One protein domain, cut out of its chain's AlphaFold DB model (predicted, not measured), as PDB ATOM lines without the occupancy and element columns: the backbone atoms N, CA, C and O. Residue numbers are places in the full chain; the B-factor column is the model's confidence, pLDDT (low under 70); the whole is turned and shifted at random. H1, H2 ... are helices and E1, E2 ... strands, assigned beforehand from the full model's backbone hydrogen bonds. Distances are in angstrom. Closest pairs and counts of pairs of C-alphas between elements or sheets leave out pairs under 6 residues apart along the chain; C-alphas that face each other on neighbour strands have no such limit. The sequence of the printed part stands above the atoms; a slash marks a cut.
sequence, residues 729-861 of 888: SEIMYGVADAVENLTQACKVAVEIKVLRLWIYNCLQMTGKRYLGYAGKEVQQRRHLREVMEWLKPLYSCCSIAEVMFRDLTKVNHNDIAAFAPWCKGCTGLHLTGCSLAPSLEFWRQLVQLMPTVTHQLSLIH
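AT A GLANCE: This is residues 729 to 861 of the 888 residues of an uncharacterized protein of Haematococcus lacustris (UniProt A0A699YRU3). The chain is wound in stacked right-handed turns of strand then helix, a short solenoid: four parallel strands, E1 to E4, form a wall, and H2, H4 and H5 make a row along one side of it. H1 lies beside H2 at the E1 end of the row, H3 is a short piece just before E2, and the wall's other face is bare; residues 765 to 770 stick out. The 133 printed residues include five named helices and four named strands, in the order H1 E1 H2 H3 E2 H4 E3 H5 E4; the class is mixed, and the sheet order is E1 E2 E3 E4. The whole is compact, with a radius of gyration of the C-alphas of 15.4 A, and flat, spanning 48 by 37 by 19 A.

HOW THE PARTS SIT: H1, residues 729 to 745, touches H2, residues 773 to 790, with residues 732 to 739 alone; the closest C-alphas, of Ala 736 and Trp 790, are 5.8 A apart, at a shallow tilt of 24 degrees, the same way. E1, residues 750 to 758, is an edge strand and bends by 66 degrees at residue 753. H3, residues 794 to 797, touches H1, closest at the C-alphas of Thr 743 and Leu 794, 5.9 A, and only grazes the sheet. E2, residues 798 to 806, bends by 73 degrees at residue 801 and is parallel to E1, with N 752 and O 799 at 2.8 A. H4, residues 813 to 819, touches H2 at a shallow tilt of 27 degrees, the same way; the C-alphas of Arg 785 and Ala 818 are closest, 6.7 A. E3, residues 828 to 832, is parallel to E2, with N 805 and O 830 at 2.8 A. H5, residues 840 to 852, touches H4, closest at the C-alphas of His 813 and Phe 842, 4.2 A, and only grazes the sheet. E4, residues 856 to 860, the other edge strand, is parallel to E3, with N 831 and O 858 at 2.8 A. E1, H2 H3, E2; E2, H4, E3; and E3, H5, E4 are strand-helix-strand units, parallel neighbour strands joined through helices. Every O i to N i+4 pair is within hydrogen-bond range in H1, H2 and H4; in H5 it is 7 of 9, and H3 is too short for such a pair.

IN THESE COORDINATES: H1 begins at C-alpha 729 (4.885, 13.935, -34.756) and is 24.0 A long; E1 is 21.8 A, H2 26.2 A, E2 21.3 A and H5 20.1 A. E4 ends at C-alpha 860 (-12.169, -8.594, -45.134).

THE WHOLE: The C-alphas farthest apart, of Val 748 and Tyr 770, are 48.2 A apart. The printed part has no cut, and the link E1 to H2 is long, with 14 residues. The mean pLDDT of the printed part is 79.0; residues 760 to 771 are among those under 70.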
ATOM      1  N   SER A 729       4.232  13.925 -36.065       77.25
ATOM      2  CA  SER A 729       4.885  13.935 -34.756       77.25
ATOM      3  C   SER A 729       3.942  14.415 -33.648       77.25
ATOM      4  O   SER A 729       3.787  13.710 -32.660       77.25
ATOM      5  N   GLU A 730       3.270  15.561 -33.813       78.56
ATOM      6  CA  GLU A 730       2.329  16.112 -32.819       78.56
ATOM      7  C   GLU A 730       1.142  15.178 -32.560       78.56
ATOM      8  O   GLU A 730       0.800  14.909 -31.408       78.56
ATOM      9  N   ILE A 731       0.559  14.619 -33.627       75.50
ATOM     10  CA  ILE A 731      -0.524  13.631 -33.518       75.50
ATOM     11  C   ILE A 731      -0.037  12.405 -32.729       75.50
ATOM     12  O   ILE A 731      -0.750  11.902 -31.860       75.50
ATOM     13  N   MET A 732       1.189  11.941 -32.990       78.75
ATOM     14  CA  MET A 732       1.765  10.795 -32.291       78.75
ATOM     15  C   MET A 732       2.190  11.094 -30.851       78.75
ATOM     16  O   MET A 732       2.091  10.182 -30.036       78.75
ATOM     17  N   TYR A 733       2.573  12.326 -30.497       78.69
ATOM     18  CA  TYR A 733       2.769  12.724 -29.095       78.69
ATOM     19  C   TYR A 733       1.447  12.669 -28.310       78.69
ATOM     20  O   TYR A 733       1.401  12.089 -27.231       78.69
ATOM     21  N   GLY A 734       0.331  13.127 -28.891       75.50
ATOM     22  CA  GLY A 734      -0.989  12.981 -28.257       75.50
ATOM     23  C   GLY A 734      -1.433  11.520 -28.060       75.50
ATOM     24  O   GLY A 734      -2.120  11.201 -27.090       75.50
ATOM     25  N   VAL A 735      -1.031  10.610 -28.956       74.25
ATOM     26  CA  VAL A 735      -1.262   9.159 -28.798       74.25
ATOM     27  C   VAL A 735      -0.304   8.548 -27.769       74.25
ATOM     28  O   VAL A 735      -0.726   7.689 -26.994       74.25
ATOM     29  N   ALA A 736       0.954   8.991 -27.736       77.19
ATOM     30  CA  ALA A 736       1.966   8.566 -26.774       77.19
ATOM     31  C   ALA A 736       1.531   8.850 -25.333       77.19
ATOM     32  O   ALA A 736       1.411   7.916 -24.540       77.19
ATOM     33  N   ASP A 737       1.208  10.107 -25.028       75.19
ATOM     34  CA  ASP A 737       0.817  10.551 -23.688       75.19
ATOM     35  C   ASP A 737      -0.461   9.835 -23.221       75.19
ATOM     36  O   ASP A 737      -0.554   9.379 -22.082       75.19
ATOM     37  N   ALA A 738      -1.433   9.633 -24.119       74.50
ATOM     38  CA  ALA A 738      -2.644   8.868 -23.816       74.50
ATOM     39  C   ALA A 738      -2.363   7.384 -23.497       74.50
ATOM     40  O   ALA A 738      -3.036   6.799 -22.645       74.50
ATOM     41  N   VAL A 739      -1.375   6.765 -24.155       79.00
ATOM     42  CA  VAL A 739      -0.946   5.386 -23.870       79.00
ATOM     43  C   VAL A 739      -0.136   5.304 -22.580       79.00
ATOM     44  O   VAL A 739      -0.337   4.369 -21.799       79.00
ATOM     45  N   GLU A 740       0.757   6.259 -22.328       79.00
ATOM     46  CA  GLU A 740       1.538   6.289 -21.098       79.00
ATOM     47  C   GLU A 740       0.634   6.537 -19.885       79.00
ATOM     48  O   GLU A 740       0.671   5.735 -18.951       79.00
ATOM     49  N   ASN A 741      -0.266   7.527 -19.930       77.44
ATOM     50  CA  ASN A 741      -1.255   7.778 -18.874       77.44
ATOM     51  C   ASN A 741      -2.107   6.534 -18.588       77.44
ATOM     52  O   ASN A 741      -2.266   6.139 -17.429       77.44
ATOM     53  N   LEU A 742      -2.613   5.867 -19.635       77.94
ATOM     54  CA  LEU A 742      -3.371   4.623 -19.489       77.94
ATOM     55  C   LEU A 742      -2.522   3.519 -18.841       77.94
ATOM     56  O   LEU A 742      -3.001   2.827 -17.944       77.94
ATOM     57  N   THR A 743      -1.250   3.387 -19.225       80.31
ATOM     58  CA  THR A 743      -0.329   2.387 -18.661       80.31
ATOM     59  C   THR A 743      -0.000   2.667 -17.194       80.31
ATOM     60  O   THR A 743      -0.121   1.764 -16.368       80.31
ATOM     61  N   GLN A 744       0.364   3.906 -16.843       77.81
ATOM     62  CA  GLN A 744       0.682   4.317 -15.470       77.81
ATOM     63  C   GLN A 744      -0.524   4.172 -14.522       77.81
ATOM     64  O   GLN A 744      -0.364   3.881 -13.330       77.81
ATOM     65  N   ALA A 745      -1.742   4.354 -15.041       70.81
ATOM     66  CA  ALA A 745      -2.975   4.198 -14.280       70.81
ATOM     67  C   ALA A 745      -3.460   2.742 -14.149       70.81
ATOM     68  O   ALA A 745      -4.156   2.430 -13.179       70.81
ATOM     69  N   CYS A 746      -3.072   1.835 -15.054       75.25
ATOM     70  CA  CYS A 746      -3.396   0.402 -14.997       75.25
ATOM     71  C   CYS A 746      -2.599  -0.343 -13.902       75.25
ATOM     72  O   CYS A 746      -1.838  -1.272 -14.160       75.25
ATOM     73  N   LYS A 747      -2.821   0.042 -12.638       72.88
ATOM     74  CA  LYS A 747      -2.275  -0.603 -11.425       72.88
ATOM     75  C   LYS A 747      -2.920  -1.962 -11.108       72.88
ATOM     76  O   LYS A 747      -2.517  -2.635 -10.163       72.88
ATOM     77  N   VAL A 748      -3.927  -2.347 -11.887       72.00
ATOM     78  CA  VAL A 748      -4.640  -3.630 -11.870       72.00
ATOM     79  C   VAL A 748      -4.747  -4.092 -13.325       72.00
ATOM     80  O   VAL A 748      -4.841  -3.252 -14.219       72.00
ATOM     81  N   ALA A 749      -4.732  -5.403 -13.579       70.25
ATOM     82  CA  ALA A 749      -4.850  -5.941 -14.934       70.25
ATOM     83  C   ALA A 749      -6.196  -5.555 -15.580       70.25
ATOM     84  O   ALA A 749      -7.259  -5.865 -15.035       70.25
ATOM     85  N   VAL A 750      -6.151  -4.907 -16.749       79.38
ATOM     86  CA  VAL A 750      -7.340  -4.452 -17.493       79.38
ATOM     87  C   VAL A 750      -7.586  -5.333 -18.719       79.38
ATOM     88  O   VAL A 750      -6.693  -5.535 -19.537       79.38
ATOM     89  N   GLU A 751      -8.816  -5.827 -18.882       82.56
ATOM     90  CA  GLU A 751      -9.234  -6.577 -20.075       82.56
ATOM     91  C   GLU A 751      -9.789  -5.619 -21.149       82.56
ATOM     92  O   GLU A 751     -10.913  -5.119 -21.042       82.56
ATOM     93  N   ILE A 752      -9.021  -5.373 -22.213       84.50
ATOM     94  CA  ILE A 752      -9.460  -4.577 -23.367       84.50
ATOM     95  C   ILE A 752     -10.166  -5.506 -24.358       84.50
ATOM     96  O   ILE A 752      -9.534  -6.235 -25.123       84.50
ATOM     97  N   LYS A 753     -11.501  -5.468 -24.374       84.75
ATOM     98  CA  LYS A 753     -12.305  -6.397 -25.185       84.75
ATOM     99  C   LYS A 753     -12.103  -6.229 -26.692       84.75
ATOM    100  O   LYS A 753     -11.976  -7.232 -27.384       84.75
ATOM    101  N   VAL A 754     -12.048  -4.994 -27.198       83.19
ATOM    102  CA  VAL A 754     -11.780  -4.716 -28.621       83.19
ATOM    103  C   VAL A 754     -10.948  -3.442 -28.787       83.19
ATOM    104  O   VAL A 754     -11.443  -2.338 -28.550       83.19
ATOM    105  N   LEU A 755      -9.715  -3.582 -29.274       87.69
ATOM    106  CA  LEU A 755      -8.887  -2.471 -29.748       87.69
ATOM    107  C   LEU A 755      -9.099  -2.278 -31.258       87.69
ATOM    108  O   LEU A 755      -8.979  -3.233 -32.028       87.69
ATOM    109  N   ARG A 756      -9.408  -1.051 -31.705       84.88
ATOM    110  CA  ARG A 756      -9.603  -0.739 -33.134       84.88
ATOM    111  C   ARG A 756      -8.623   0.323 -33.613       84.88
ATOM    112  O   ARG A 756      -8.754   1.489 -33.257       84.88
ATOM    113  N   LEU A 757      -7.693  -0.086 -34.469       85.56
ATOM    114  CA  LEU A 757      -6.648   0.763 -35.029       85.56
ATOM    115  C   LEU A 757      -6.999   1.121 -36.478       85.56
ATOM    116  O   LEU A 757      -7.008   0.267 -37.367       85.56
ATOM    117  N   TRP A 758      -7.311   2.397 -36.700       80.56
ATOM    118  CA  TRP A 758      -7.643   2.954 -38.010       80.56
ATOM    119  C   TRP A 758      -6.448   3.746 -38.535       80.56
ATOM    120  O   TRP A 758      -6.278   4.914 -38.197       80.56
ATOM    121  N   ILE A 759      -5.615   3.121 -39.369       77.00
ATOM    122  CA  ILE A 759      -4.495   3.824 -40.006       77.00
ATOM    123  C   ILE A 759      -4.990   4.376 -41.341       77.00
ATOM    124  O   ILE A 759      -4.696   3.844 -42.413       77.00
ATOM    125  N   TYR A 760      -5.785   5.446 -41.255       69.81
ATOM    126  CA  TYR A 760      -6.133   6.245 -42.423       69.81
ATOM    127  C   TYR A 760      -4.856   6.740 -43.101       69.81
ATOM    128  O   TYR A 760      -3.885   7.135 -42.453       69.81
ATOM    129  N   ASN A 761      -4.847   6.719 -44.431       63.59
ATOM    130  CA  ASN A 761      -3.687   7.135 -45.200       63.59
ATOM    131  C   ASN A 761      -3.628   8.673 -45.232       63.59
ATOM    132  O   ASN A 761      -4.153   9.292 -46.155       63.59
ATOM    133  N   CYS A 762      -3.002   9.289 -44.218       52.41
ATOM    134  CA  CYS A 762      -2.898  10.749 -44.040       52.41
ATOM    135  C   CYS A 762      -2.374  11.487 -45.290       52.41
ATOM    136  O   CYS A 762      -2.669  12.659 -45.492       52.41
ATOM    137  N   LEU A 763      -1.671  10.778 -46.181       51.09
ATOM    138  CA  LEU A 763      -1.222  11.249 -47.496       51.09
ATOM    139  C   LEU A 763      -2.356  11.389 -48.540       51.09
ATOM    140  O   LEU A 763      -2.064  11.508 -49.736       51.09
ATOM    141  N   GLN A 764      -3.625  11.315 -48.124       55.53
ATOM    142  CA  GLN A 764      -4.784  11.839 -48.857       55.53
ATOM    143  C   GLN A 764      -5.201  13.241 -48.383       55.53
ATOM    144  O   GLN A 764      -5.682  14.004 -49.212       55.53
ATOM    145  N   MET A 765      -4.984  13.590 -47.106       47.97
ATOM    146  CA  MET A 765      -5.374  14.890 -46.534       47.97
ATOM    147  C   MET A 765      -4.451  16.010 -47.032       47.97
ATOM    148  O   MET A 765      -4.910  16.983 -47.612       47.97
ATOM    149  N   THR A 766      -3.132  15.818 -46.906       54.69
ATOM    150  CA  THR A 766      -2.106  16.876 -47.029       54.69
ATOM    151  C   THR A 766      -1.834  17.398 -48.455       54.69
ATOM    152  O   THR A 766      -0.761  17.946 -48.723       54.69
ATOM    153  N   GLY A 767      -2.744  17.163 -49.414       54.00
ATOM    154  CA  GLY A 767      -2.768  17.701 -50.791       54.00
ATOM    155  C   GLY A 767      -1.616  17.321 -51.744       54.00
ATOM    156  O   GLY A 767      -1.765  17.373 -52.968       54.00
ATOM    157  N   LYS A 768      -0.457  16.912 -51.219       57.34
ATOM    158  CA  LYS A 768       0.828  16.807 -51.928       57.34
ATOM    159  C   LYS A 768       0.863  15.608 -52.883       57.34
ATOM    160  O   LYS A 768       1.306  14.506 -52.547       57.34
ATOM    161  N   ARG A 769       0.435  15.856 -54.128       57.44
ATOM    162  CA  ARG A 769       0.376  14.894 -55.253       57.44
ATOM    163  C   ARG A 769       1.732  14.258 -55.621       57.44
ATOM    164  O   ARG A 769       1.750  13.231 -56.290       57.44
ATOM    165  N   TYR A 770       2.849  14.839 -55.176       50.88
ATOM    166  CA  TYR A 770       4.210  14.503 -55.618       50.88
ATOM    167  C   TYR A 770       4.831  13.236 -55.001       50.88
ATOM    168  O   TYR A 770       5.806  12.714 -55.541       50.88
ATOM    169  N   LEU A 771       4.274  12.685 -53.915       58.25
ATOM    170  CA  LEU A 771       4.715  11.381 -53.404       58.25
ATOM    171  C   LEU A 771       4.124  10.244 -54.249       58.25
ATOM    172  O   LEU A 771       3.011   9.773 -53.997       58.25
ATOM    173  N   GLY A 772       4.901   9.788 -55.237       73.06
ATOM    174  CA  GLY A 772       4.589   8.611 -56.049       73.06
ATOM    175  C   GLY A 772       4.337   7.356 -55.201       73.06
ATOM    176  O   GLY A 772       4.852   7.224 -54.090       73.06
ATOM    177  N   TYR A 773       3.540   6.420 -55.730       70.06
ATOM    178  CA  TYR A 773       2.930   5.312 -54.971       70.06
ATOM    179  C   TYR A 773       3.872   4.548 -54.023       70.06
ATOM    180  O   TYR A 773       3.461   4.224 -52.909       70.06
ATOM    181  N   ALA A 774       5.124   4.293 -54.418       74.12
ATOM    182  CA  ALA A 774       6.104   3.596 -53.581       74.12
ATOM    183  C   ALA A 774       6.462   4.363 -52.289       74.12
ATOM    184  O   ALA A 774       6.623   3.751 -51.235       74.12
ATOM    185  N   GLY A 775       6.529   5.699 -52.335       81.19
ATOM    186  CA  GLY A 775       6.811   6.529 -51.160       81.19
ATOM    187  C   GLY A 775       5.694   6.463 -50.116       81.19
ATOM    188  O   GLY A 775       5.970   6.396 -48.918       81.19
ATOM    189  N   LYS A 776       4.431   6.382 -50.565       80.19
ATOM    190  CA  LYS A 776       3.272   6.264 -49.665       80.19
ATOM    191  C   LYS A 776       3.292   4.955 -48.864       80.19
ATOM    192  O   LYS A 776       2.936   4.958 -47.690       80.19
ATOM    193  N   GLU A 777       3.772   3.858 -49.455       80.94
ATOM    194  CA  GLU A 777       3.940   2.573 -48.756       80.94
ATOM    195  C   GLU A 777       5.021   2.621 -47.674       80.94
ATOM    196  O   GLU A 777       4.810   2.128 -46.567       80.94
ATOM    197  N   VAL A 778       6.186   3.201 -47.984       83.56
ATOM    198  CA  VAL A 778       7.299   3.309 -47.027       83.56
ATOM    199  C   VAL A 778       6.881   4.152 -45.823       83.56
ATOM    200  O   VAL A 778       7.107   3.741 -44.684       83.56
ATOM    201  N   GLN A 779       6.193   5.272 -46.066       83.69
ATOM    202  CA  GLN A 779       5.687   6.130 -45.000       83.69
ATOM    203  C   GLN A 779       4.609   5.430 -44.156       83.69
ATOM    204  O   GLN A 779       4.685   5.466 -42.933       83.69
ATOM    205  N   GLN A 780       3.664   4.710 -44.773       84.00
ATOM    206  CA  GLN A 780       2.651   3.947 -44.033       84.00
ATOM    207  C   GLN A 780       3.275   2.855 -43.143       84.00
ATOM    208  O   GLN A 780       2.845   2.681 -42.005       84.00
ATOM    209  N   ARG A 781       4.308   2.136 -43.614       83.69
ATOM    210  CA  ARG A 781       5.019   1.135 -42.789       83.69
ATOM    211  C   ARG A 781       5.826   1.768 -41.656       83.69
ATOM    212  O   ARG A 781       5.928   1.176 -40.582       83.69
ATOM    213  N   ARG A 782       6.375   2.966 -41.873       86.75
ATOM    214  CA  ARG A 782       7.020   3.768 -40.825       86.75
ATOM    215  C   ARG A 782       6.008   4.171 -39.746       86.75
ATOM    216  O   ARG A 782       6.211   3.816 -38.591       86.75
ATOM    217  N   HIS A 783       4.902   4.796 -40.148       86.12
ATOM    218  CA  HIS A 783       3.804   5.199 -39.265       86.12
ATOM    219  C   HIS A 783       3.257   4.009 -38.462       86.12
ATOM    220  O   HIS A 783       3.103   4.099 -37.248       86.12
ATOM    221  N   LEU A 784       3.025   2.865 -39.121       85.31
ATOM    222  CA  LEU A 784       2.600   1.633 -38.455       85.31
ATOM    223  C   LEU A 784       3.621   1.182 -37.400       85.31
ATOM    224  O   LEU A 784       3.229   0.877 -36.281       85.31
ATOM    225  N   ARG A 785       4.920   1.150 -37.717       86.88
ATOM    226  CA  ARG A 785       5.950   0.753 -36.742       86.88
ATOM    227  C   ARG A 785       6.009   1.703 -35.547       86.88
ATOM    228  O   ARG A 785       6.120   1.230 -34.423       86.88
ATOM    229  N   GLU A 786       5.916   3.008 -35.788       87.94
ATOM    230  CA  GLU A 786       5.903   4.035 -34.741       87.94
ATOM    231  C   GLU A 786       4.689   3.846 -33.814       87.94
ATOM    232  O   GLU A 786       4.870   3.689 -32.612       87.94
ATOM    233  N   VAL A 787       3.473   3.721 -34.361       85.50
ATOM    234  CA  VAL A 787       2.244   3.401 -33.599       85.50
ATOM    235  C   VAL A 787       2.395   2.117 -32.768       85.50
ATOM    236  O   VAL A 787       1.972   2.067 -31.617       85.50
ATOM    237  N   MET A 788       3.011   1.075 -33.327       85.88
ATOM    238  CA  MET A 788       3.120  -0.240 -32.683       85.88
ATOM    239  C   MET A 788       4.200  -0.303 -31.589       85.88
ATOM    240  O   MET A 788       4.076  -1.116 -30.672       85.88
ATOM    241  N   GLU A 789       5.222   0.557 -31.654       87.75
ATOM    242  CA  GLU A 789       6.157   0.801 -30.548       87.75
ATOM    243  C   GLU A 789       5.540   1.714 -29.477       87.75
ATOM    244  O   GLU A 789       5.702   1.432 -28.293       87.75
ATOM    245  N   TRP A 790       4.762   2.737 -29.849       85.94
ATOM    246  CA  TRP A 790       4.064   3.595 -28.881       85.94
ATOM    247  C   TRP A 790       3.013   2.847 -28.063       85.94
ATOM    248  O   TRP A 790       2.938   3.034 -26.857       85.94
ATOM    249  N   LEU A 791       2.233   1.959 -28.686       86.44
ATOM    250  CA  LEU A 791       1.209   1.164 -27.999       86.44
ATOM    251  C   LEU A 791       1.799   0.053 -27.096       86.44
ATOM    252  O   LEU A 791       1.092  -0.517 -26.264       86.44
ATOM    253  N   LYS A 792       3.086  -0.283 -27.261       88.62
ATOM    254  CA  LYS A 792       3.811  -1.393 -26.603       88.62
ATOM    255  C   LYS A 792       3.686  -1.454 -25.070       88.62
ATOM    256  O   LYS A 792       3.624  -2.576 -24.562       88.62
ATOM    257  N   PRO A 793       3.604  -0.338 -24.315       87.88
ATOM    258  CA  PRO A 793       3.396  -0.384 -22.870       87.88
ATOM    259  C   PRO A 793       2.069  -1.051 -22.472       87.88
ATOM    260  O   PRO A 793       2.050  -1.791 -21.489       87.88
ATOM    261  N   LEU A 794       1.001  -0.925 -23.278       84.62
ATOM    262  CA  LEU A 794      -0.300  -1.557 -22.998       84.62
ATOM    263  C   LEU A 794      -0.216  -3.087 -22.940       84.62
ATOM    264  O   LEU A 794      -0.912  -3.704 -22.141       84.62
ATOM    265  N   TYR A 795       0.672  -3.711 -23.724       79.44
ATOM    266  CA  TYR A 795       0.889  -5.164 -23.685       79.44
ATOM    267  C   TYR A 795       1.417  -5.647 -22.313       79.44
ATOM    268  O   TYR A 795       1.268  -6.816 -21.963       79.44
ATOM    269  N   SER A 796       2.026  -4.761 -21.513       81.12
ATOM    270  CA  SER A 796       2.546  -5.099 -20.179       81.12
ATOM    271  C   SER A 796       1.490  -5.085 -19.065       81.12
ATOM    272  O   SER A 796       1.675  -5.769 -18.059       81.12
ATOM    273  N   CYS A 797       0.386  -4.349 -19.241       81.19
ATOM    274  CA  CYS A 797      -0.630  -4.117 -18.204       81.19
ATOM    275  C   CYS A 797      -2.061  -4.535 -18.597       81.19
ATOM    276  O   CYS A 797      -2.904  -4.723 -17.717       81.19
ATOM    277  N   CYS A 798      -2.342  -4.715 -19.893       83.88
ATOM    278  CA  CYS A 798      -3.672  -5.029 -20.412       83.88
ATOM    279  C   CYS A 798      -3.710  -6.370 -21.160       83.88
ATOM    280  O   CYS A 798      -2.897  -6.626 -22.048       83.88
ATOM    281  N   SER A 799      -4.721  -7.197 -20.881       86.19
ATOM    282  CA  SER A 799      -5.072  -8.347 -21.719       86.19
ATOM    283  C   SER A 799      -6.049  -7.909 -22.810       86.19
ATOM    284  O   SER A 799      -7.177  -7.506 -22.531       86.19
ATOM    285  N   ILE A 800      -5.626  -7.968 -24.071       88.62
ATOM    286  CA  ILE A 800      -6.464  -7.572 -25.211       88.62
ATOM    287  C   ILE A 800      -7.137  -8.817 -25.785       88.62
ATOM    288  O   ILE A 800      -6.451  -9.788 -26.092       88.62
ATOM    289  N   ALA A 801      -8.463  -8.807 -25.928       87.06
ATOM    290  CA  ALA A 801      -9.196  -9.941 -26.490       87.06
ATOM    291  C   ALA A 801      -9.269  -9.869 -28.027       87.06
ATOM    292  O   ALA A 801      -8.832 -10.799 -28.697       87.06
ATOM    293  N   GLU A 802      -9.758  -8.773 -28.610       89.00
ATOM    294  CA  GLU A 802      -9.824  -8.586 -30.068       89.00
ATOM    295  C   GLU A 802      -8.970  -7.387 -30.516       89.00
ATOM    296  O   GLU A 802      -9.110  -6.284 -29.983       89.00
ATOM    297  N   VAL A 803      -8.137  -7.569 -31.546       89.19
ATOM    298  CA  VAL A 803      -7.457  -6.468 -32.253       89.19
ATOM    299  C   VAL A 803      -7.983  -6.377 -33.683       89.19
ATOM    300  O   VAL A 803      -7.898  -7.332 -34.457       89.19
ATOM    301  N   MET A 804      -8.496  -5.204 -34.057       88.94
ATOM    302  CA  MET A 804      -9.004  -4.916 -35.398       88.94
ATOM    303  C   MET A 804      -8.220  -3.785 -36.062       88.94
ATOM    304  O   MET A 804      -8.292  -2.637 -35.627       88.94
ATOM    305  N   PHE A 805      -7.555  -4.093 -37.172       89.19
ATOM    306  CA  PHE A 805      -6.935  -3.104 -38.050       89.19
ATOM    307  C   PHE A 805      -7.866  -2.741 -39.212       89.19
ATOM    308  O   PHE A 805      -8.555  -3.602 -39.782       89.19
ATOM    309  N   ARG A 806      -7.870  -1.457 -39.578       86.44
ATOM    310  CA  ARG A 806      -8.654  -0.909 -40.691       86.44
ATOM    311  C   ARG A 806      -7.769  -0.246 -41.742       86.44
ATOM    312  O   ARG A 806      -6.793   0.419 -41.408       86.44
ATOM    313  N   ASP A 807      -8.137  -0.469 -43.001       84.94
ATOM    314  CA  ASP A 807      -7.734   0.277 -44.203       84.94
ATOM    315  C   ASP A 807      -6.223   0.313 -44.518       84.94
ATOM    316  O   ASP A 807      -5.750   1.103 -45.333       84.94
ATOM    317  N   LEU A 808      -5.468  -0.637 -43.953       83.94
ATOM    318  CA  LEU A 808      -4.043  -0.836 -44.231       83.94
ATOM    319  C   LEU A 808      -3.783  -1.183 -45.711       83.94
ATOM    320  O   LEU A 808      -3.936  -2.332 -46.140       83.94
ATOM    321  N   THR A 809      -3.321  -0.223 -46.508       83.75
ATOM    322  CA  THR A 809      -2.889  -0.503 -47.883       83.75
ATOM    323  C   THR A 809      -1.561  -1.274 -47.930       83.75
ATOM    324  O   THR A 809      -0.649  -1.009 -47.157       83.75
ATOM    325  N   LYS A 810      -1.456  -2.245 -48.846       83.00
ATOM    326  CA  LYS A 810      -0.246  -3.016 -49.196       83.00
ATOM    327  C   LYS A 810       0.525  -3.635 -48.015       83.00
ATOM    328  O   LYS A 810       1.756  -3.612 -47.986       83.00
ATOM    329  N   VAL A 811      -0.193  -4.257 -47.081       84.38
ATOM    330  CA  VAL A 811       0.407  -5.066 -46.000       84.38
ATOM    331  C   VAL A 811       1.226  -6.218 -46.598       84.38
ATOM    332  O   VAL A 811       0.733  -6.940 -47.471       84.38
ATOM    333  N   ASN A 812       2.460  -6.399 -46.125       85.88
ATOM    334  CA  ASN A 812       3.338  -7.518 -46.470       85.88
ATOM    335  C   ASN A 812       3.766  -8.327 -45.223       85.88
ATOM    336  O   ASN A 812       3.212  -8.164 -44.138       85.88
ATOM    337  N   HIS A 813       4.713  -9.254 -45.378       84.94
ATOM    338  CA  HIS A 813       5.186 -10.120 -44.290       84.94
ATOM    339  C   HIS A 813       5.876  -9.343 -43.150       84.94
ATOM    340  O   HIS A 813       5.584  -9.587 -41.984       84.94
ATOM    341  N   ASN A 814       6.699  -8.334 -43.457       85.19
ATOM    342  CA  ASN A 814       7.364  -7.509 -42.439       85.19
ATOM    343  C   ASN A 814       6.365  -6.740 -41.559       85.19
ATOM    344  O   ASN A 814       6.657  -6.455 -40.400       85.19
ATOM    345  N   ASP A 815       5.180  -6.441 -42.092       86.56
ATOM    346  CA  ASP A 815       4.101  -5.811 -41.336       86.56
ATOM    347  C   ASP A 815       3.443  -6.815 -40.356       86.56
ATOM    348  O   ASP A 815       3.099  -6.445 -39.236       86.56
ATOM    349  N   ILE A 816       3.375  -8.113 -40.699       85.56
ATOM    350  CA  ILE A 816       2.967  -9.181 -39.759       85.56
ATOM    351  C   ILE A 816       3.978  -9.361 -38.629       85.56
ATOM    352  O   ILE A 816       3.575  -9.526 -37.477       85.56
ATOM    353  N   ALA A 817       5.278  -9.280 -38.919       85.62
ATOM    354  CA  ALA A 817       6.301  -9.311 -37.875       85.62
ATOM    355  C   ALA A 817       6.122  -8.167 -36.852       85.62
ATOM    356  O   ALA A 817       6.390  -8.365 -35.668       85.62
ATOM    357  N   ALA A 818       5.588  -7.009 -37.269       84.88
ATOM    358  CA  ALA A 818       5.189  -5.933 -36.358       84.88
ATOM    359  C   ALA A 818       3.878  -6.235 -35.596       84.88
ATOM    360  O   ALA A 818       3.770  -5.883 -34.424       84.88
ATOM    361  N   PHE A 819       2.903  -6.928 -36.202       86.31
ATOM    362  CA  PHE A 819       1.689  -7.400 -35.509       86.31
ATOM    363  C   PHE A 819       1.945  -8.533 -34.495       86.31
ATOM    364  O   PHE A 819       1.098  -8.782 -33.637       86.31
ATOM    365  N   ALA A 820       3.096  -9.211 -34.555       86.81
ATOM    366  CA  ALA A 820       3.393 -10.394 -33.747       86.81
ATOM    367  C   ALA A 820       3.226 -10.224 -32.217       86.81
ATOM    368  O   ALA A 820       2.607 -11.102 -31.610       86.81
ATOM    369  N   PRO A 821       3.688  -9.132 -31.566       84.00
ATOM    370  CA  PRO A 821       3.484  -8.936 -30.127       84.00
ATOM    371  C   PRO A 821       2.006  -8.741 -29.770       84.00
ATOM    372  O   PRO A 821       1.541  -9.240 -28.753       84.00
ATOM    373  N   TRP A 822       1.253  -8.069 -30.643       80.12
ATOM    374  CA  TRP A 822      -0.161  -7.736 -30.452       80.12
ATOM    375  C   TRP A 822      -1.067  -8.952 -30.563       80.12
ATOM    376  O   TRP A 822      -2.041  -9.081 -29.832       80.12
ATOM    377  N   CYS A 823      -0.705  -9.893 -31.431       82.69
ATOM    378  CA  CYS A 823      -1.412 -11.159 -31.576       82.69
ATOM    379  C   CYS A 823      -1.188 -12.113 -30.389       82.69
ATOM    380  O   CYS A 823      -1.789 -13.186 -30.361       82.69
ATOM    381  N   LYS A 824      -0.315 -11.784 -29.424       82.75
ATOM    382  CA  LYS A 824       0.084 -12.702 -28.355       82.75
ATOM    383  C   LYS A 824      -0.887 -12.673 -27.173       82.75
ATOM    384  O   LYS A 824      -0.756 -11.854 -26.274       82.75
ATOM    385  N   GLY A 825      -1.824 -13.623 -27.160       79.06
ATOM    386  CA  GLY A 825      -2.852 -13.744 -26.118       79.06
ATOM    387  C   GLY A 825      -4.207 -13.159 -26.515       79.06
ATOM    388  O   GLY A 825      -5.158 -13.280 -25.745       79.06
ATOM    389  N   CYS A 826      -4.320 -12.594 -27.722       84.00
ATOM    390  CA  CYS A 826      -5.611 -12.226 -28.292       84.00
ATOM    391  C   CYS A 826      -6.479 -13.465 -28.542       84.00
ATOM    392  O   CYS A 826      -6.002 -14.528 -28.939       84.00
ATOM    393  N   THR A 827      -7.788 -13.307 -28.394       85.81
ATOM    394  CA  THR A 827      -8.770 -14.271 -28.892       85.81
ATOM    395  C   THR A 827      -9.097 -14.022 -30.366       85.81
ATOM    396  O   THR A 827      -9.293 -14.990 -31.101       85.81
ATOM    397  N   GLY A 828      -9.090 -12.763 -30.827       85.81
ATOM    398  CA  GLY A 828      -9.452 -12.369 -32.194       85.81
ATOM    399  C   GLY A 828      -8.462 -11.419 -32.882       85.81
ATOM    400  O   GLY A 828      -8.028 -10.430 -32.296       85.81
ATOM    401  N   LEU A 829      -8.164 -11.671 -34.163       89.81
ATOM    402  CA  LEU A 829      -7.451 -10.747 -35.060       89.81
ATOM    403  C   LEU A 829      -8.294 -10.439 -36.307       89.81
ATOM    404  O   LEU A 829      -8.689 -11.343 -37.047       89.81
ATOM    405  N   HIS A 830      -8.561  -9.158 -36.562       89.56
ATOM    406  CA  HIS A 830      -9.461  -8.706 -37.624       89.56
ATOM    407  C   HIS A 830      -8.750  -7.710 -38.554       89.56
ATOM    408  O   HIS A 830      -8.487  -6.570 -38.186       89.56
ATOM    409  N   LEU A 831      -8.458  -8.128 -39.785       88.44
ATOM    410  CA  LEU A 831      -7.836  -7.311 -40.828       88.44
ATOM    411  C   LEU A 831      -8.907  -6.898 -41.846       88.44
ATOM    412  O   LEU A 831      -9.414  -7.725 -42.608       88.44
ATOM    413  N   THR A 832      -9.295  -5.621 -41.835       84.94
ATOM    414  CA  THR A 832     -10.439  -5.100 -42.604       84.94
ATOM    415  C   THR A 832     -10.030  -3.937 -43.502       84.94
ATOM    416  O   THR A 832      -9.211  -3.116 -43.110       84.94
ATOM    417  N   GLY A 833     -10.529  -3.893 -44.741       80.06
ATOM    418  CA  GLY A 833     -10.111  -2.891 -45.736       80.06
ATOM    419  C   GLY A 833      -8.680  -3.085 -46.264       80.06
ATOM    420  O   GLY A 833      -8.277  -2.420 -47.213       80.06
ATOM    421  N   CYS A 834      -7.920  -4.028 -45.699       78.69
ATOM    422  CA  CYS A 834      -6.513  -4.215 -46.016       78.69
ATOM    423  C   CYS A 834      -6.315  -4.656 -47.471       78.69
ATOM    424  O   CYS A 834      -6.803  -5.715 -47.873       78.69
ATOM    425  N   SER A 835      -5.548  -3.881 -48.241       77.94
ATOM    426  CA  SER A 835      -5.073  -4.312 -49.557       77.94
ATOM    427  C   SER A 835      -3.868  -5.218 -49.341       77.94
ATOM    428  O   SER A 835      -2.790  -4.748 -48.981       77.94
ATOM    429  N   LEU A 836      -4.056  -6.524 -49.498       73.44
ATOM    430  CA  LEU A 836      -2.989  -7.494 -49.277       73.44
ATOM    431  C   LEU A 836      -2.229  -7.741 -50.578       73.44
ATOM    432  O   LEU A 836      -2.836  -7.963 -51.625       73.44
ATOM    433  N   ALA A 837      -0.901  -7.793 -50.487       73.12
ATOM    434  CA  ALA A 837      -0.047  -8.409 -51.498       73.12
ATOM    435  C   ALA A 837       0.428  -9.771 -50.948       73.12
ATOM    436  O   ALA A 837       1.532  -9.857 -50.406       73.12
ATOM    437  N   PRO A 838      -0.419 -10.823 -50.982       68.06
ATOM    438  CA  PRO A 838      -0.166 -12.067 -50.260       68.06
ATOM    439  C   PRO A 838       1.011 -12.847 -50.857       68.06
ATOM    440  O   PRO A 838       0.849 -13.617 -51.804       68.06
ATOM    441  N   SER A 839       2.199 -12.689 -50.273       80.00
ATOM    442  CA  SER A 839       3.310 -13.615 -50.498       80.00
ATOM    443  C   SER A 839       3.095 -14.918 -49.719       80.00
ATOM    444  O   SER A 839       2.339 -14.967 -48.746       80.00
ATOM    445  N   LEU A 840       3.801 -15.985 -50.104       80.94
ATOM    446  CA  LEU A 840       3.836 -17.225 -49.317       80.94
ATOM    447  C   LEU A 840       4.310 -16.958 -47.876       80.94
ATOM    448  O   LEU A 840       3.753 -17.494 -46.922       80.94
ATOM    449  N   GLU A 841       5.294 -16.070 -47.723       83.69
ATOM    450  CA  GLU A 841       5.869 -15.696 -46.430       83.69
ATOM    451  C   GLU A 841       4.898 -14.875 -45.556       83.69
ATOM    452  O   GLU A 841       4.888 -15.051 -44.343       83.69
ATOM    453  N   PHE A 842       4.002 -14.068 -46.149       86.88
ATOM    454  CA  PHE A 842       2.903 -13.412 -45.416       86.88
ATOM    455  C   PHE A 842       2.011 -14.464 -44.744       86.88
ATOM    456  O   PHE A 842       1.778 -14.410 -43.540       86.88
ATOM    457  N   TRP A 843       1.565 -15.477 -45.494       82.69
ATOM    458  CA  TRP A 843       0.736 -16.543 -44.927       82.69
ATOM    459  C   TRP A 843       1.494 -17.394 -43.911       82.69
ATOM    460  O   TRP A 843       0.927 -17.763 -42.887       82.69
ATOM    461  N   ARG A 844       2.780 -17.666 -44.155       87.12
ATOM    462  CA  ARG A 844       3.639 -18.414 -43.233       87.12
ATOM    463  C   ARG A 844       3.748 -17.731 -41.873       87.12
ATOM    464  O   ARG A 844       3.544 -18.386 -40.856       87.12
ATOM    465  N   GLN A 845       4.017 -16.427 -41.861       84.94
ATOM    466  CA  GLN A 845       4.146 -15.651 -40.628       84.94
ATOM    467  C   GLN A 845       2.788 -15.474 -39.937       84.94
ATOM    468  O   GLN A 845       2.701 -15.650 -38.727       84.94
ATOM    469  N   LEU A 846       1.698 -15.262 -40.686       83.50
ATOM    470  CA  LEU A 846       0.348 -15.206 -40.107       83.50
ATOM    471  C   LEU A 846      -0.058 -16.537 -39.443       83.50
ATOM    472  O   LEU A 846      -0.630 -16.536 -38.356       83.50
ATOM    473  N   VAL A 847       0.290 -17.676 -40.052       84.25
ATOM    474  CA  VAL A 847       0.079 -19.015 -39.471       84.25
ATOM    475  C   VAL A 847       0.987 -19.261 -38.260       84.25
ATOM    476  O   VAL A 847       0.554 -19.907 -37.312       84.25
ATOM    477  N   GLN A 848       2.201 -18.704 -38.224       85.12
ATOM    478  CA  GLN A 848       3.066 -18.744 -37.035       85.12
ATOM    479  C   GLN A 848       2.524 -17.918 -35.852       85.12
ATOM    480  O   GLN A 848       2.898 -18.203 -34.717       85.12
ATOM    481  N   LEU A 849       1.617 -16.960 -36.086       79.38
ATOM    482  CA  LEU A 849       0.891 -16.241 -35.028       79.38
ATOM    483  C   LEU A 849      -0.407 -16.936 -34.585       79.38
ATOM    484  O   LEU A 849      -0.907 -16.654 -33.499       79.38
ATOM    485  N   MET A 850      -0.952 -17.878 -35.362       69.81
ATOM    486  CA  MET A 850      -2.180 -18.588 -34.969       69.81
ATOM    487  C   MET A 850      -2.100 -19.328 -33.618       69.81
ATOM    488  O   MET A 850      -3.104 -19.310 -32.911       69.81
ATOM    489  N   PRO A 851      -0.967 -19.916 -33.177       76.69
ATOM    490  CA  PRO A 851      -0.853 -20.499 -31.835       76.69
ATOM    491  C   PRO A 851      -1.082 -19.515 -30.681       76.69
ATOM    492  O   PRO A 851      -1.266 -19.955 -29.548       76.69
ATOM    493  N   THR A 852      -1.060 -18.202 -30.939       69.62
ATOM    494  CA  THR A 852      -1.315 -17.167 -29.929       69.62
ATOM    495  C   THR A 852      -2.638 -16.421 -30.121       69.62
ATOM    496  O   THR A 852      -2.988 -15.640 -29.238       69.62
ATOM    497  N   VAL A 853      -3.368 -16.675 -31.221       71.06
ATOM    498  CA  VAL A 853      -4.704 -16.120 -31.517       71.06
ATOM    499  C   VAL A 853      -5.753 -17.217 -31.321       71.06
ATOM    500  O   VAL A 853      -5.949 -18.067 -32.188       71.06
ATOM    501  N   THR A 854      -6.407 -17.244 -30.160       63.97
ATOM    502  CA  THR A 854      -7.046 -18.481 -29.673       63.97
ATOM    503  C   THR A 854      -8.391 -18.838 -30.312       63.97
ATOM    504  O   THR A 854      -8.774 -20.011 -30.249       63.97
ATOM    505  N   HIS A 855      -9.138 -17.887 -30.891       69.62
ATOM    506  CA  HIS A 855     -10.537 -18.113 -31.299       69.62
ATOM    507  C   HIS A 855     -10.913 -17.633 -32.713       69.62
ATOM    508  O   HIS A 855     -11.712 -18.310 -33.364       69.62
ATOM    509  N   GLN A 856     -10.391 -16.509 -33.222       76.56
ATOM    510  CA  GLN A 856     -10.869 -15.931 -34.487       76.56
ATOM    511  C   GLN A 856      -9.795 -15.198 -35.311       76.56
ATOM    512  O   GLN A 856      -9.047 -14.366 -34.810       76.56
ATOM    513  N   LEU A 857      -9.788 -15.451 -36.624       80.19
ATOM    514  CA  LEU A 857      -9.065 -14.664 -37.627       80.19
ATOM    515  C   LEU A 857     -10.058 -14.221 -38.708       80.19
ATOM    516  O   LEU A 857     -10.718 -15.061 -39.320       80.19
ATOM    517  N   SER A 858     -10.169 -12.914 -38.954       80.94
ATOM    518  CA  SER A 858     -11.066 -12.346 -39.967       80.94
ATOM    519  C   SER A 858     -10.298 -11.477 -40.962       80.94
ATOM    520  O   SER A 858      -9.522 -10.610 -40.571       80.94
ATOM    521  N   LEU A 859     -10.515 -11.714 -42.257       78.31
ATOM    522  CA  LEU A 859      -9.806 -11.079 -43.372       78.31
ATOM    523  C   LEU A 859     -10.826 -10.549 -44.388       78.31
ATOM    524  O   LEU A 859     -11.353 -11.302 -45.209       78.31
ATOM    525  N   ILE A 860     -11.125  -9.248 -44.329       74.31
ATOM    526  CA  ILE A 860     -12.169  -8.594 -45.134       74.31
ATOM    527  C   ILE A 860     -11.522  -7.656 -46.159       74.31
ATOM    528  O   ILE A 860     -11.290  -6.475 -45.898       74.31
ATOM    529  N   HIS A 861     -11.233  -8.199 -47.344       62.81
ATOM    530  CA  HIS A 861     -10.543  -7.497 -48.430       62.81
ATOM    531  C   HIS A 861     -11.508  -6.706 -49.332       62.81
ATOM    532  O   HIS A 861     -12.433  -7.278 -49.918       62.81
TER     533      HIS A 861